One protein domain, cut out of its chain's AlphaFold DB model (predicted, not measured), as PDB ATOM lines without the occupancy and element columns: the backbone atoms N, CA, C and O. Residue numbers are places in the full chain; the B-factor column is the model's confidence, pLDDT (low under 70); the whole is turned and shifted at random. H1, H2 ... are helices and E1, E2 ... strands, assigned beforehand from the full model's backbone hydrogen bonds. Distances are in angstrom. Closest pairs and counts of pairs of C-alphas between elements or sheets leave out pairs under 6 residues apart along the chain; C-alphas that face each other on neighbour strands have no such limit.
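This is residues 26 to 130 of the 371 residues of an uncharacterized protein of Alcaligenes xylosoxydans xylosoxydans (UniProt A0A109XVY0). One twisted sheet folds over on itself where the long strand E2 bends sharply, giving two walls partly face to face: E1, the first part of E2 and E3 in one, and the last part of E2 with E4, E5 and E6 in the other. The short helix H1 covers the outside of the second wall near E4, while H2 sits at the end of the long axis away from the bend in E2. The printed part has 105 residues, with named elements in the order E1 E2 H1 E3 E4 E5 H2 E6, and the sheet is branched, with antiparallel neighbours. The class is mostly strand; the whole is compact, with a radius of gyration of the C-alphas of 13.6 A, but elongated, spanning 41 by 26 by 24 A.

Find C-alpha 26 at (173.863, 236.319, 255.591), where E1 begins; it runs to residue 30. E2 follows over residues 34 to 50, bends by 149 degrees at residue 43, and measures 15.3 A from first to last C-alpha; look for C-alpha 42 at (166.429, 245.025, 260.248) beside that bend. Next come H1, residues 59 to 63, and E3, residues 71 to 79, which bends by 125 degrees at residue 74. E4 spans residues 90 to 96 over 19.9 A, and E5 residues 99 to 106 over 23.7 A. H2 holds residues 108 to 115 over 10.4 A, and E6, residues 123 to 129 over 18.0 A, ends at C-alpha 129 at (183.302, 246.842, 254.589).

Start at E1 and E2, a hairpin, where N 29 and O 36 are 3.0 A apart. E1, beside residues 35 to 39 of E2, and E4, beside residues 44 to 50, lie on one side of E2; E3 lies on the other side, beside residues 34 to 45. Look for N 37 and O 76 of E2 and E3 at 3.0 A, and N 48 and O 93 of E2 and E4 at 2.9 A. E4 and E5 form a hairpin, with N 94 and O 101 at 2.8 A, and their directions stand at 158 degrees. E6 is an edge strand beside E5, with N 104 and O 125 at 2.8 A. E1 and E6 are only just apart, their closest C-alphas 8.1 A from each other. H1 is on the sheet at a height of 8.4 A, only just over E4, with three of its C-alphas there; the closest C-alphas of the two are those of Leu 62 and Ala 93, 6.8 A apart. H2 is not on the sheet; its closest C-alpha to E6 is that of Glu 108, 7.6 A from that of Tyr 123. In H1 and H2 every O i to N i+4 pair is within hydrogen-bond range.

The two C-alphas farthest apart are those of Val 42 and Asp 116, at 41.1 A. The printed part has no cut, and no link between named elements is long. Confidence is low, under 70, at residues 57 to 69, of which 59 to 63 belong to H1; the mean pLDDT of the printed part is 85.7.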
ATOM      1  N   ILE A  26     174.184 237.757 255.549       90.88
ATOM      2  CA  ILE A  26     173.863 236.319 255.591       90.88
ATOM      3  C   ILE A  26     173.364 235.734 254.264       90.88
ATOM      4  O   ILE A  26     173.159 234.523 254.173       90.88
ATOM      5  N   GLY A  27     173.154 236.558 253.237       91.25
ATOM      6  CA  GLY A  27     172.703 236.090 251.929       91.25
ATOM      7  C   GLY A  27     173.111 237.016 250.791       91.25
ATOM      8  O   GLY A  27     173.135 238.235 250.941       91.25
ATOM      9  N   PHE A  28     173.408 236.408 249.644       93.50
ATOM     10  CA  PHE A  28     173.664 237.087 248.380       93.50
ATOM     11  C   PHE A  28     173.011 236.301 247.242       93.50
ATOM     12  O   PHE A  28     173.078 235.071 247.215       93.50
ATOM     13  N   SER A  29     172.411 237.013 246.296       93.12
ATOM     14  CA  SER A  29     171.989 236.467 245.009       93.12
ATOM     15  C   SER A  29     172.261 237.483 243.907       93.12
ATOM     16  O   SER A  29     172.117 238.689 244.112       93.12
ATOM     17  N   SER A  30     172.633 236.993 242.727       90.19
ATOM     18  CA  SER A  30     172.791 237.800 241.521       90.19
ATOM     19  C   SER A  30     171.820 237.311 240.459       90.19
ATOM     20  O   SER A  30     171.797 236.127 240.131       90.19
ATOM     21  N   MET A  31     171.066 238.244 239.894       87.38
ATOM     22  CA  MET A  31     170.217 238.058 238.719       87.38
ATOM     23  C   MET A  31     170.785 238.887 237.559       87.38
ATOM     24  O   MET A  31     171.790 239.577 237.727       87.38
ATOM     25  N   SER A  32     170.178 238.799 236.375       85.12
ATOM     26  CA  SER A  32     170.627 239.557 235.198       85.12
ATOM     27  C   SER A  32     170.441 241.070 235.335       85.12
ATOM     28  O   SER A  32     171.114 241.825 234.652       85.12
ATOM     29  N   ASP A  33     169.512 241.510 236.180       89.88
ATOM     30  CA  ASP A  33     169.071 242.903 236.306       89.88
ATOM     31  C   ASP A  33     169.109 243.426 237.748       89.88
ATOM     32  O   ASP A  33     168.751 244.576 237.993       89.88
ATOM     33  N   ALA A  34     169.533 242.610 238.717       93.31
ATOM     34  CA  ALA A  34     169.619 243.015 240.116       93.31
ATOM     35  C   ALA A  34     170.596 242.156 240.928       93.31
ATOM     36  O   ALA A  34     170.874 240.998 240.604       93.31
ATOM     37  N   VAL A  35     171.056 242.711 242.048       94.00
ATOM     38  CA  VAL A  35     171.673 241.958 243.147       94.00
ATOM     39  C   VAL A  35     170.792 242.044 244.386       94.00
ATOM     40  O   VAL A  35     170.197 243.083 244.664       94.00
ATOM     41  N   ILE A  36     170.699 240.945 245.127       94.88
ATOM     42  CA  ILE A  36     169.923 240.859 246.365       94.88
ATOM     43  C   ILE A  36     170.889 240.605 247.514       94.88
ATOM     44  O   ILE A  36     171.693 239.671 247.456       94.88
ATOM     45  N   LEU A  37     170.786 241.421 248.560       94.19
ATOM     46  CA  LEU A  37     171.540 241.275 249.801       94.19
ATOM     47  C   LEU A  37     170.588 241.000 250.952       94.19
ATOM     48  O   LEU A  37     169.545 241.644 251.055       94.19
ATOM     49  N   LYS A  38     170.983 240.082 251.835       93.50
ATOM     50  CA  LYS A  38     170.232 239.745 253.043       93.50
ATOM     51  C   LYS A  38     171.108 239.845 254.283       93.50
ATOM     52  O   LYS A  38     172.212 239.301 254.307       93.50
ATOM     53  N   PHE A  39     170.577 240.479 255.318       91.75
ATOM     54  CA  PHE A  39     171.215 240.736 256.601       91.75
ATOM     55  C   PHE A  39     170.500 239.982 257.732       91.75
ATOM     56  O   PHE A  39     169.379 239.503 257.575       91.75
ATOM     57  N   ASP A  40     171.171 239.822 258.870       91.38
ATOM     58  CA  ASP A  40     170.641 239.141 260.063       91.38
ATOM     59  C   ASP A  40     169.743 240.020 260.948       91.38
ATOM     60  O   ASP A  40     169.205 239.565 261.960       91.38
ATOM     61  N   SER A  41     169.594 241.288 260.583       89.06
ATOM     62  CA  SER A  41     168.895 242.304 261.351       89.06
ATOM     63  C   SER A  41     168.150 243.257 260.421       89.06
ATOM     64  O   SER A  41     168.417 243.315 259.224       89.06
ATOM     65  N   VAL A  42     167.188 243.999 260.975       88.56
ATOM     66  CA  VAL A  42     166.429 245.025 260.248       88.56
ATOM     67  C   VAL A  42     167.057 246.391 260.498       88.56
ATOM     68  O   VAL A  42     167.183 246.795 261.656       88.56
ATOM     69  N   ALA A  43     167.356 247.138 259.438       86.75
ATOM     70  CA  ALA A  43     167.765 248.538 259.526       86.75
ATOM     71  C   ALA A  43     167.294 249.341 258.311       86.75
ATOM     72  O   ALA A  43     166.648 248.810 257.407       86.75
ATOM     73  N   ASP A  44     167.608 250.634 258.317       87.81
ATOM     74  CA  ASP A  44     167.509 251.465 257.125       87.81
ATOM     75  C   ASP A  44     168.700 251.140 256.216       87.81
ATOM     76  O   ASP A  44     169.864 251.286 256.608       87.81
ATOM     77  N   ILE A  45     168.389 250.658 255.016       88.00
ATOM     78  CA  ILE A  45     169.350 250.249 254.000       88.00
ATOM     79  C   ILE A  45     169.284 251.239 252.844       88.00
ATOM     80  O   ILE A  45     168.198 251.570 252.378       88.00
ATOM     81  N   SER A  46     170.433 251.698 252.364       88.12
ATOM     82  CA  SER A  46     170.542 252.540 251.167       88.12
ATOM     83  C   SER A  46     171.737 252.123 250.323       88.12
ATOM     84  O   SER A  46     172.619 251.408 250.800       88.12
ATOM     85  N   TYR A  47     171.765 252.541 249.059       90.31
ATOM     86  CA  TYR A  47     172.878 252.243 248.167       90.31
ATOM     87  C   TYR A  47     173.129 253.355 247.145       90.31
ATOM     88  O   TYR A  47     172.213 254.083 246.745       90.31
ATOM     89  N   THR A  48     174.375 253.411 246.677       88.81
ATOM     90  CA  THR A  48     174.840 254.230 245.552       88.81
ATOM     91  C   THR A  48     175.633 253.363 244.579       88.81
ATOM     92  O   THR A  48     176.394 252.490 244.989       88.81
ATOM     93  N   ILE A  49     175.455 253.606 243.279       90.38
ATOM     94  CA  ILE A  49     176.240 252.971 242.216       90.38
ATOM     95  C   ILE A  49     177.221 254.006 241.668       90.38
ATOM     96  O   ILE A  49     176.815 255.037 241.135       90.38
ATOM     97  N   HIS A  50     178.509 253.717 241.789       89.00
ATOM     98  CA  HIS A  50     179.594 254.500 241.217       89.00
ATOM     99  C   HIS A  50     179.984 253.900 239.872       89.00
ATOM    100  O   HIS A  50     180.150 252.689 239.778       89.00
ATOM    101  N   ALA A  51     180.183 254.737 238.851       88.94
ATOM    102  CA  ALA A  51     180.565 254.299 237.503       88.94
ATOM    103  C   ALA A  51     181.962 253.648 237.428       88.94
ATOM    104  O   ALA A  51     182.283 253.001 236.438       88.94
ATOM    105  N   SER A  52     182.779 253.807 238.470       89.50
ATOM    106  CA  SER A  52     184.088 253.175 238.631       89.50
ATOM    107  C   SER A  52     184.315 252.806 240.095       89.50
ATOM    108  O   SER A  52     183.673 253.365 240.986       89.50
ATOM    109  N   VAL A  53     185.257 251.902 240.369       89.12
ATOM    110  CA  VAL A  53     185.677 251.605 241.747       89.12
ATOM    111  C   VAL A  53     186.485 252.786 242.303       89.12
ATOM    112  O   VAL A  53     187.525 253.124 241.735       89.12
ATOM    113  N   PRO A  54     186.042 253.445 243.389       84.69
ATOM    114  CA  PRO A  54     186.748 254.606 243.915       84.69
ATOM    115  C   PRO A  54     187.997 254.183 244.701       84.69
ATOM    116  O   PRO A  54     187.983 253.168 245.402       84.69
ATOM    117  N   GLU A  55     189.070 254.978 244.653       78.19
ATOM    118  CA  GLU A  55     190.312 254.699 245.404       78.19
ATOM    119  C   GLU A  55     190.073 254.636 246.923       78.19
ATOM    120  O   GLU A  55     190.649 253.804 247.625       78.19
ATOM    121  N   SER A  56     189.141 255.448 247.425       75.94
ATOM    122  CA  SER A  56     188.651 255.437 248.805       75.94
ATOM    123  C   SER A  56     187.128 255.499 248.821       75.94
ATOM    124  O   SER A  56     186.554 256.221 248.016       75.94
ATOM    125  N   LEU A  57     186.488 254.804 249.761       69.69
ATOM    126  CA  LEU A  57     185.092 255.064 250.113       69.69
ATOM    127  C   LEU A  57     185.098 255.978 251.328       69.69
ATOM    128  O   LEU A  57     185.393 255.534 252.440       69.69
ATOM    129  N   SER A  58     184.851 257.264 251.112       66.75
ATOM    130  CA  SER A  58     184.608 258.174 252.222       66.75
ATOM    131  C   SER A  58     183.185 257.967 252.757       66.75
ATOM    132  O   SER A  58     182.290 257.572 252.004       66.75
ATOM    133  N   PRO A  59     182.922 258.263 254.042       61.66
ATOM    134  CA  PRO A  59     181.553 258.334 254.547       61.66
ATOM    135  C   PRO A  59     180.659 259.278 253.727       61.66
ATOM    136  O   PRO A  59     179.455 259.050 253.653       61.66
ATOM    137  N   ASP A  60     181.238 260.295 253.081       61.56
ATOM    138  CA  ASP A  60     180.524 261.275 252.258       61.56
ATOM    139  C   ASP A  60     180.068 260.698 250.907       61.56
ATOM    140  O   ASP A  60     178.979 261.038 250.442       61.56
ATOM    141  N   ASP A  61     180.821 259.755 250.327       60.16
ATOM    142  CA  ASP A  61     180.420 259.021 249.111       60.16
ATOM    143  C   ASP A  61     179.156 258.175 249.350       60.16
ATOM    144  O   ASP A  61     178.386 257.896 248.430       60.16
ATOM    145  N   LEU A  62     178.906 257.808 250.614       52.88
ATOM    146  CA  LEU A  62     177.714 257.084 251.061       52.88
ATOM    147  C   LEU A  62     176.520 258.023 251.325       52.88
ATOM    148  O   LEU A  62     175.368 257.583 251.259       52.88
ATOM    149  N   LEU A  63     176.775 259.311 251.608       51.72
ATOM    150  CA  LEU A  63     175.760 260.338 251.896       51.72
ATOM    151  C   LEU A  63     175.125 260.937 250.634       51.72
ATOM    152  O   LEU A  63     174.070 261.561 250.723       51.72
ATOM    153  N   THR A  64     175.727 260.733 249.460       54.44
ATOM    154  CA  THR A  64     175.158 261.167 248.174       54.44
ATOM    155  C   THR A  64     174.092 260.222 247.615       54.44
ATOM    156  O   THR A  64     173.582 260.472 246.521       54.44
ATOM    157  N   SER A  65     173.725 259.163 248.349       53.34
ATOM    158  CA  SER A  65     172.631 258.273 247.951       53.34
ATOM    159  C   SER A  65     171.340 259.083 247.780       53.34
ATOM    160  O   SER A  65     170.951 259.801 248.708       53.34
ATOM    161  N   PRO A  66     170.650 258.990 246.628       56.97
ATOM    162  CA  PRO A  66     169.345 259.613 246.458       56.97
ATOM    163  C   PRO A  66     168.426 259.169 247.598       56.97
ATOM    164  O   PRO A  66     168.352 257.975 247.899       56.97
ATOM    165  N   ALA A  67     167.718 260.111 248.228       53.53
ATOM    166  CA  ALA A  67     166.813 259.831 249.350       53.53
ATOM    167  C   ALA A  67     165.750 258.755 249.025       53.53
ATOM    168  O   ALA A  67     165.189 258.147 249.934       53.53
ATOM    169  N   ASP A  68     165.521 258.490 247.737       56.03
ATOM    170  CA  ASP A  68     164.567 257.519 247.204       56.03
ATOM    171  C   ASP A  68     165.013 256.044 247.337       56.03
ATOM    172  O   ASP A  68     164.199 255.148 247.128       56.03
ATOM    173  N   ASN A  69     166.268 255.766 247.720       67.12
ATOM    174  CA  ASN A  69     166.805 254.398 247.823       67.12
ATOM    175  C   ASN A  69     166.788 253.817 249.249       67.12
ATOM    176  O   ASN A  69     167.445 252.805 249.498       67.12
ATOM    177  N   ILE A  70     166.088 254.448 250.199       76.31
ATOM    178  CA  ILE A  70     166.044 253.973 251.587       76.31
ATOM    179  C   ILE A  70     164.941 252.922 251.748       76.31
ATOM    180  O   ILE A  70     163.752 253.224 251.656       76.31
ATOM    181  N   VAL A  71     165.339 251.687 252.050       81.31
ATOM    182  CA  VAL A  71     164.438 250.574 252.368       81.31
ATOM    183  C   VAL A  71     164.671 250.156 253.810       81.31
ATOM    184  O   VAL A  71     165.797 249.865 254.200       81.31
ATOM    185  N   ARG A  72     163.604 250.092 254.608       84.12
ATOM    186  CA  ARG A  72     163.679 249.523 255.954       84.12
ATOM    187  C   ARG A  72     163.393 248.029 255.902       84.12
ATOM    188  O   ARG A  72     162.266 247.637 255.607       84.12
ATOM    189  N   GLY A  73     164.383 247.208 256.225       88.00
ATOM    190  CA  GLY A  73     164.264 245.755 256.144       88.00
ATOM    191  C   GLY A  73     165.551 245.033 256.523       88.00
ATOM    192  O   GLY A  73     166.525 245.657 256.937       88.00
ATOM    193  N   ASP A  74     165.523 243.712 256.401       89.62
ATOM    194  CA  ASP A  74     166.676 242.808 256.480       89.62
ATOM    195  C   ASP A  74     167.123 242.329 255.086       89.62
ATOM    196  O   ASP A  74     168.056 241.542 254.959       89.62
ATOM    197  N   GLU A  75     166.478 242.810 254.025       93.44
ATOM    198  CA  GLU A  75     166.759 242.454 252.639       93.44
ATOM    199  C   GLU A  75     166.662 243.700 251.753       93.44
ATOM    200  O   GLU A  75     165.776 244.538 251.932       93.44
ATOM    201  N   ILE A  76     167.568 243.815 250.782       92.75
ATOM    202  CA  ILE A  76     167.521 244.849 249.748       92.75
ATOM    203  C   ILE A  76     167.729 244.230 248.368       92.75
ATOM    204  O   ILE A  76     168.606 243.390 248.171       92.75
ATOM    205  N   THR A  77     166.924 244.676 247.404       94.50
ATOM    206  CA  THR A  77     167.128 244.407 245.978       94.50
ATOM    207  C   THR A  77     167.679 245.664 245.326       94.50
ATOM    208  O   THR A  77     167.027 246.706 245.337       94.50
ATOM    209  N   ILE A  78     168.878 245.564 244.763       93.00
ATOM    210  CA  ILE A  78     169.570 246.662 244.096       93.00
ATOM    211  C   ILE A  78     169.497 246.410 242.585       93.00
ATOM    212  O   ILE A  78     170.140 245.467 242.114       93.00
ATOM    213  N   PRO A  79     168.732 247.207 241.817       92.69
ATOM    214  CA  PRO A  79     168.692 247.086 240.367       92.69
ATOM    215  C   PRO A  79     170.063 247.413 239.769       92.69
ATOM    216  O   PRO A  79     170.686 248.422 240.113       92.69
ATOM    217  N   LEU A  80     170.523 246.561 238.858       92.06
ATOM    218  CA  LEU A  80     171.698 246.829 238.041       92.06
ATOM    219  C   LEU A  80     171.323 247.825 236.932       92.06
ATOM    220  O   LEU A  80     170.199 247.779 236.417       92.06
ATOM    221  N   PRO A  81     172.225 248.750 236.556       87.75
ATOM    222  CA  PRO A  81     171.992 249.633 235.424       87.75
ATOM    223  C   PRO A  81     171.715 248.812 234.164       87.75
ATOM    224  O   PRO A  81     172.386 247.818 233.913       87.75
ATOM    225  N   ARG A  82     170.752 249.245 233.345       86.44
ATOM    226  CA  ARG A  82     170.472 248.585 232.060       86.44
ATOM    227  C   ARG A  82     171.709 248.542 231.158       86.44
ATOM    228  O   ARG A  82     171.919 247.554 230.465       86.44
ATOM    229  N   ASP A  83     172.484 249.622 231.193       87.62
ATOM    230  CA  ASP A  83     173.745 249.774 230.481       87.62
ATOM    231  C   ASP A  83     174.871 249.792 231.526       87.62
ATOM    232  O   ASP A  83     175.326 250.853 231.960       87.62
ATOM    233  N   GLU A  84     175.254 248.610 232.019       92.44
ATOM    234  CA  GLU A  84     176.434 248.476 232.878       92.44
ATOM    235  C   GLU A  84     177.696 248.959 232.136       92.44
ATOM    236  O   GLU A  84     177.809 248.739 230.926       92.44
ATOM    237  N   PRO A  85     178.670 249.569 232.840       90.25
ATOM    238  CA  PRO A  85     179.964 249.897 232.255       90.25
ATOM    239  C   PRO A  85     180.614 248.669 231.608       90.25
ATOM    240  O   PRO A  85     180.677 247.588 232.203       90.25
ATOM    241  N   ASP A  86     181.092 248.836 230.377       90.38
ATOM    242  CA  ASP A  86     181.652 247.763 229.555       90.38
ATOM    243  C   ASP A  86     183.173 247.865 229.362       90.38
ATOM    244  O   ASP A  86     183.800 246.998 228.745       90.38
ATOM    245  N   ASP A  87     183.783 248.911 229.917       88.75
ATOM    246  CA  ASP A  87     185.204 249.231 229.809       88.75
ATOM    247  C   ASP A  87     185.918 249.334 231.168       88.75
ATOM    248  O   ASP A  87     187.155 249.299 231.204       88.75
ATOM    249  N   THR A  88     185.168 249.353 232.273       91.00
ATOM    250  CA  THR A  88     185.681 249.380 233.647       91.00
ATOM    251  C   THR A  88     184.862 248.514 234.606       91.00
ATOM    252  O   THR A  88     183.672 248.277 234.411       91.00
ATOM    253  N   GLU A  89     185.508 248.094 235.693       93.75
ATOM    254  CA  GLU A  89     184.811 247.656 236.902       93.75
ATOM    255  C   GLU A  89     184.131 248.855 237.566       93.75
ATOM    256  O   GLU A  89     184.634 249.984 237.496       93.75
ATOM    257  N   TYR A  90     183.027 248.604 238.259       92.75
ATOM    258  CA  TYR A  90     182.259 249.639 238.939       92.75
ATOM    259  C   TYR A  90     181.855 249.186 240.344       92.75
ATOM    260  O   TYR A  90     181.981 248.011 240.689       92.75
ATOM    261  N   SER A  91     181.435 250.120 241.194       92.50
ATOM    262  CA  SER A  91     181.217 249.849 242.620       92.50
ATOM    263  C   SER A  91     179.780 250.147 243.030       92.50
ATOM    264  O   SER A  91     179.203 251.152 242.621       92.50
ATOM    265  N   ILE A  92     179.198 249.269 243.840       92.94
ATOM    266  CA  ILE A  92     177.920 249.476 244.516       92.94
ATOM    267  C   ILE A  92     178.229 249.599 246.004       92.94
ATOM    268  O   ILE A  92     178.567 248.614 246.663       92.94
ATOM    269  N   ALA A  93     178.117 250.811 246.532       91.69
ATOM    270  CA  ALA A  93     178.296 251.079 247.945       91.69
ATOM    271  C   ALA A  93     176.944 250.953 248.653       91.69
ATOM    272  O   ALA A  93     175.971 251.594 248.256       91.69
ATOM    273  N   VAL A  94     176.873 250.111 249.679       90.44
ATOM    274  CA  VAL A  94     175.652 249.813 250.432       90.44
ATOM    275  C   VAL A  94     175.855 250.225 251.878       90.44
ATOM    276  O   VAL A  94     176.855 249.867 252.497       90.44
ATOM    277  N   ARG A  95     174.888 250.957 252.424       88.06
ATOM    278  CA  ARG A  95     174.851 251.371 253.823       88.06
ATOM    279  C   ARG A  95     173.697 250.676 254.529       88.06
ATOM    280  O   ARG A  95     172.583 250.669 254.016       88.06
ATOM    281  N   PHE A  96     173.967 250.139 255.711       85.69
ATOM    282  CA  PHE A  96     173.007 249.498 256.600       85.69
ATOM    283  C   PHE A  96     173.167 250.118 257.994       85.69
ATOM    284  O   PHE A  96     174.133 249.831 258.701       85.69
ATOM    285  N   GLY A  97     172.262 251.019 258.382       82.25
ATOM    286  CA  GLY A  97     172.437 251.818 259.600       82.25
ATOM    287  C   GLY A  97     173.728 252.651 259.563       82.25
ATOM    288  O   GLY A  97     173.889 253.506 258.689       82.25
ATOM    289  N   ASP A  98     174.646 252.398 260.497       82.00
ATOM    290  CA  ASP A  98     175.978 253.028 260.549       82.00
ATOM    291  C   ASP A  98     177.082 252.187 259.894       82.00
ATOM    292  O   ASP A  98     178.225 252.631 259.813       82.00
ATOM    293  N   SER A  99     176.732 251.000 259.409       86.19
ATOM    294  CA  SER A  99     177.642 250.068 258.760       86.19
ATOM    295  C   SER A  99     177.572 250.176 257.238       86.19
ATOM    296  O   SER A  99     176.591 250.656 256.661       86.19
ATOM    297  N   SER A 100     178.618 249.714 256.567       88.44
ATOM    298  CA  SER A 100     178.791 249.791 255.126       88.44
ATOM    299  C   SER A 100     179.474 248.557 254.540       88.44
ATOM    300  O   SER A 100     180.293 247.883 255.172       88.44
ATOM    301  N   LEU A 101     179.146 248.277 253.282       90.25
ATOM    302  CA  LEU A 101     179.879 247.341 252.443       90.25
ATOM    303  C   LEU A 101     179.950 247.835 251.001       90.25
ATOM    304  O   LEU A 101     179.130 248.630 250.545       90.25
ATOM    305  N   GLU A 102     180.921 247.310 250.273       91.19
ATOM    306  CA  GLU A 102     181.121 247.537 248.854       91.19
ATOM    307  C   GLU A 102     180.935 246.239 248.072       91.19
ATOM    308  O   GLU A 102     181.525 245.212 248.412       91.19
ATOM    309  N   LEU A 103     180.188 246.301 246.974       93.50
ATOM    310  CA  LEU A 103     180.206 245.281 245.936       93.50
ATOM    311  C   LEU A 103     180.954 245.829 244.722       93.50
ATOM    312  O   LEU A 103     180.517 246.802 244.114       93.50
ATOM    313  N   VAL A 104     182.057 245.193 244.343       93.50
ATOM    314  CA  VAL A 104     182.758 245.501 243.094       93.50
ATOM    315  C   VAL A 104     182.204 244.611 241.996       93.50
ATOM    316  O   VAL A 104     182.206 243.380 242.108       93.50
ATOM    317  N   ARG A 105     181.693 245.241 240.941       94.50
ATOM    318  CA  ARG A 105     181.064 244.577 239.811       94.50
ATOM    319  C   ARG A 105     181.966 244.529 238.592       94.50
ATOM    320  O   ARG A 105     182.533 245.532 238.166       94.50
ATOM    321  N   GLN A 106     182.026 243.329 238.025       94.12
ATOM    322  CA  GLN A 106     182.638 243.017 236.741       94.12
ATOM    323  C   GLN A 106     181.510 242.559 235.817       94.12
ATOM    324  O   GLN A 106     181.039 241.425 235.945       94.12
ATOM    325  N   SER A 107     181.025 243.453 234.955       93.56
ATOM    326  CA  SER A 107     179.891 243.162 234.072       93.56
ATOM    327  C   SER A 107     180.253 242.076 233.053       93.56
ATOM    328  O   SER A 107     181.423 241.868 232.720       93.56
ATOM    329  N   GLU A 108     179.244 241.373 232.534       92.44
ATOM    330  CA  GLU A 108     179.433 240.392 231.455       92.44
ATOM    331  C   GLU A 108     180.132 241.028 230.245       92.44
ATOM    332  O   GLU A 108     181.090 240.471 229.703       92.44
ATOM    333  N   GLN A 109     179.699 242.233 229.862       91.75
ATOM    334  CA  GLN A 109     180.268 242.933 228.719       91.75
ATOM    335  C   GLN A 109     181.711 243.374 228.983       91.75
ATOM    336  O   GLN A 109     182.544 243.247 228.088       91.75
ATOM    337  N   TRP A 110     182.044 243.810 230.202       91.94
ATOM    338  CA  TRP A 110     183.423 244.123 230.574       91.94
ATOM    339  C   TRP A 110     184.333 242.897 230.489       91.94
ATOM    340  O   TRP A 110     185.400 242.964 229.879       91.94
ATOM    341  N   LEU A 111     183.901 241.752 231.029       90.69
ATOM    342  CA  LEU A 111     184.666 240.502 230.966       90.69
ATOM    343  C   LEU A 111     184.916 240.057 229.523       90.69
ATOM    344  O   LEU A 111     186.031 239.657 229.180       90.69
ATOM    345  N   LYS A 112     183.906 240.190 228.664       89.62
ATOM    346  CA  LYS A 112     184.010 239.878 227.240       89.62
ATOM    347  C   LYS A 112     184.925 240.852 226.497       89.62
ATOM    348  O   LYS A 112     185.827 240.422 225.788       89.62
ATOM    349  N   ASN A 113     184.734 242.156 226.689       88.62
ATOM    350  CA  ASN A 113     185.509 243.201 226.023       88.62
ATOM    351  C   ASN A 113     186.981 243.185 226.441       88.62
ATOM    352  O   ASN A 113     187.863 243.377 225.603       88.62
ATOM    353  N   LYS A 114     187.253 242.984 227.734       86.69
ATOM    354  CA  LYS A 114     188.615 242.974 228.259       86.69
ATOM    355  C   LYS A 114     189.278 241.630 228.065       86.69
ATOM    356  O   LYS A 114     190.380 241.609 227.559       86.69
ATOM    357  N   PHE A 115     188.646 240.520 228.426       84.81
ATOM    358  CA  PHE A 115     189.342 239.233 228.527       84.81
ATOM    359  C   PHE A 115     188.903 238.178 227.509       84.81
ATOM    360  O   PHE A 115     189.372 237.047 227.615       84.81
ATOM    361  N   ASP A 116     188.006 238.504 226.568       85.31
ATOM    362  CA  ASP A 116     187.367 237.515 225.681       85.31
ATOM    363  C   ASP A 116     186.727 236.362 226.482       85.31
ATOM    364  O   ASP A 116     186.811 235.182 226.141       85.31
ATOM    365  N   PHE A 117     186.140 236.707 227.633       86.94
ATOM    366  CA  PHE A 117     185.638 235.739 228.596       86.94
ATOM    367  C   PHE A 117     184.125 235.841 228.752       86.94
ATOM    368  O   PHE A 117     183.599 236.843 229.237       86.94
ATOM    369  N   ASP A 118     183.433 234.776 228.349       88.19
ATOM    370  CA  ASP A 118     181.977 234.684 228.416       88.19
ATOM    371  C   ASP A 118     181.516 234.202 229.799       88.19
ATOM    372  O   ASP A 118     181.745 233.055 230.202       88.19
ATOM    373  N   LYS A 119     180.867 235.104 230.541       88.44
ATOM    374  CA  LYS A 119     180.299 234.829 231.860       88.44
ATOM    375  C   LYS A 119     178.946 235.526 232.004       88.44
ATOM    376  O   LYS A 119     178.916 236.689 232.414       88.44
ATOM    377  N   PRO A 120     177.840 234.804 231.756       89.81
ATOM    378  CA  PRO A 120     176.500 235.355 231.901       89.81
ATOM    379  C   PRO A 120     176.276 235.986 233.281       89.81
ATOM    380  O   PRO A 120     176.500 235.327 234.302       89.81
ATOM    381  N   GLY A 121     175.857 237.256 233.308       88.12
ATOM    382  CA  GLY A 121     175.609 238.027 234.540       88.12
ATOM    383  C   GLY A 121     176.862 238.511 235.294       88.12
ATOM    384  O   GLY A 121     176.745 239.096 236.378       88.12
ATOM    385  N   GLY A 122     178.056 238.278 234.744       91.88
ATOM    386  CA  GLY A 122     179.321 238.778 235.279       91.88
ATOM    387  C   GLY A 122     179.734 238.198 236.639       91.88
ATOM    388  O   GLY A 122     179.321 237.104 237.037       91.88
ATOM    389  N   TYR A 123     180.573 238.947 237.361       90.94
ATOM    390  CA  TYR A 123     181.003 238.639 238.730       90.94
ATOM    391  C   TYR A 123     180.689 239.776 239.699       90.94
ATOM    392  O   TYR A 123     180.595 240.945 239.318       90.94
ATOM    393  N   THR A 124     180.563 239.411 240.975       93.50
ATOM    394  CA  THR A 124     180.499 240.350 242.098       93.50
ATOM    395  C   THR A 124     181.542 239.965 243.128       93.50
ATOM    396  O   THR A 124     181.592 238.807 243.547       93.50
ATOM    397  N   ILE A 125     182.347 240.931 243.549       92.38
ATOM    398  CA  ILE A 125     183.342 240.781 244.606       92.38
ATOM    399  C   ILE A 125     182.875 241.584 245.818       92.38
ATOM    400  O   ILE A 125     182.501 242.747 245.681       92.38
ATOM    401  N   LEU A 126     182.916 240.994 247.010       90.38
ATOM    402  CA  LEU A 126     182.714 241.732 248.252       90.38
ATOM    403  C   LEU A 126     183.998 242.489 248.610       90.38
ATOM    404  O   LEU A 126     185.010 241.900 249.014       90.38
ATOM    405  N   GLY A 127     183.936 243.805 248.443       88.62
ATOM    406  CA  GLY A 127     185.035 244.726 248.661       88.62
ATOM    407  C   GLY A 127     185.171 245.188 250.109       88.62
ATOM    408  O   GLY A 127     185.065 244.399 251.057       88.62
ATOM    409  N   ARG A 128     185.475 246.481 250.262       86.88
ATOM    410  CA  ARG A 128     185.649 247.163 251.554       86.88
ATOM    411  C   ARG A 128     184.358 247.108 252.370       86.88
ATOM    412  O   ARG A 128     183.278 247.229 251.802       86.88
ATOM    413  N   ARG A 129     184.461 246.917 253.686       87.62
ATOM    414  CA  ARG A 129     183.302 246.842 254.589       87.62
ATOM    415  C   ARG A 129     183.700 246.935 256.058       87.62
ATOM    416  O   ARG A 129     184.836 246.621 256.404       87.62
ATOM    417  N   ASP A 130     182.723 247.263 256.892       86.44
ATOM    418  CA  ASP A 130     182.737 247.096 258.355       86.44
ATOM    419  C   ASP A 130     181.666 246.083 258.838       86.44
ATOM    420  O   ASP A 130     181.468 245.893 260.037       86.44
TER     421      ASP A 130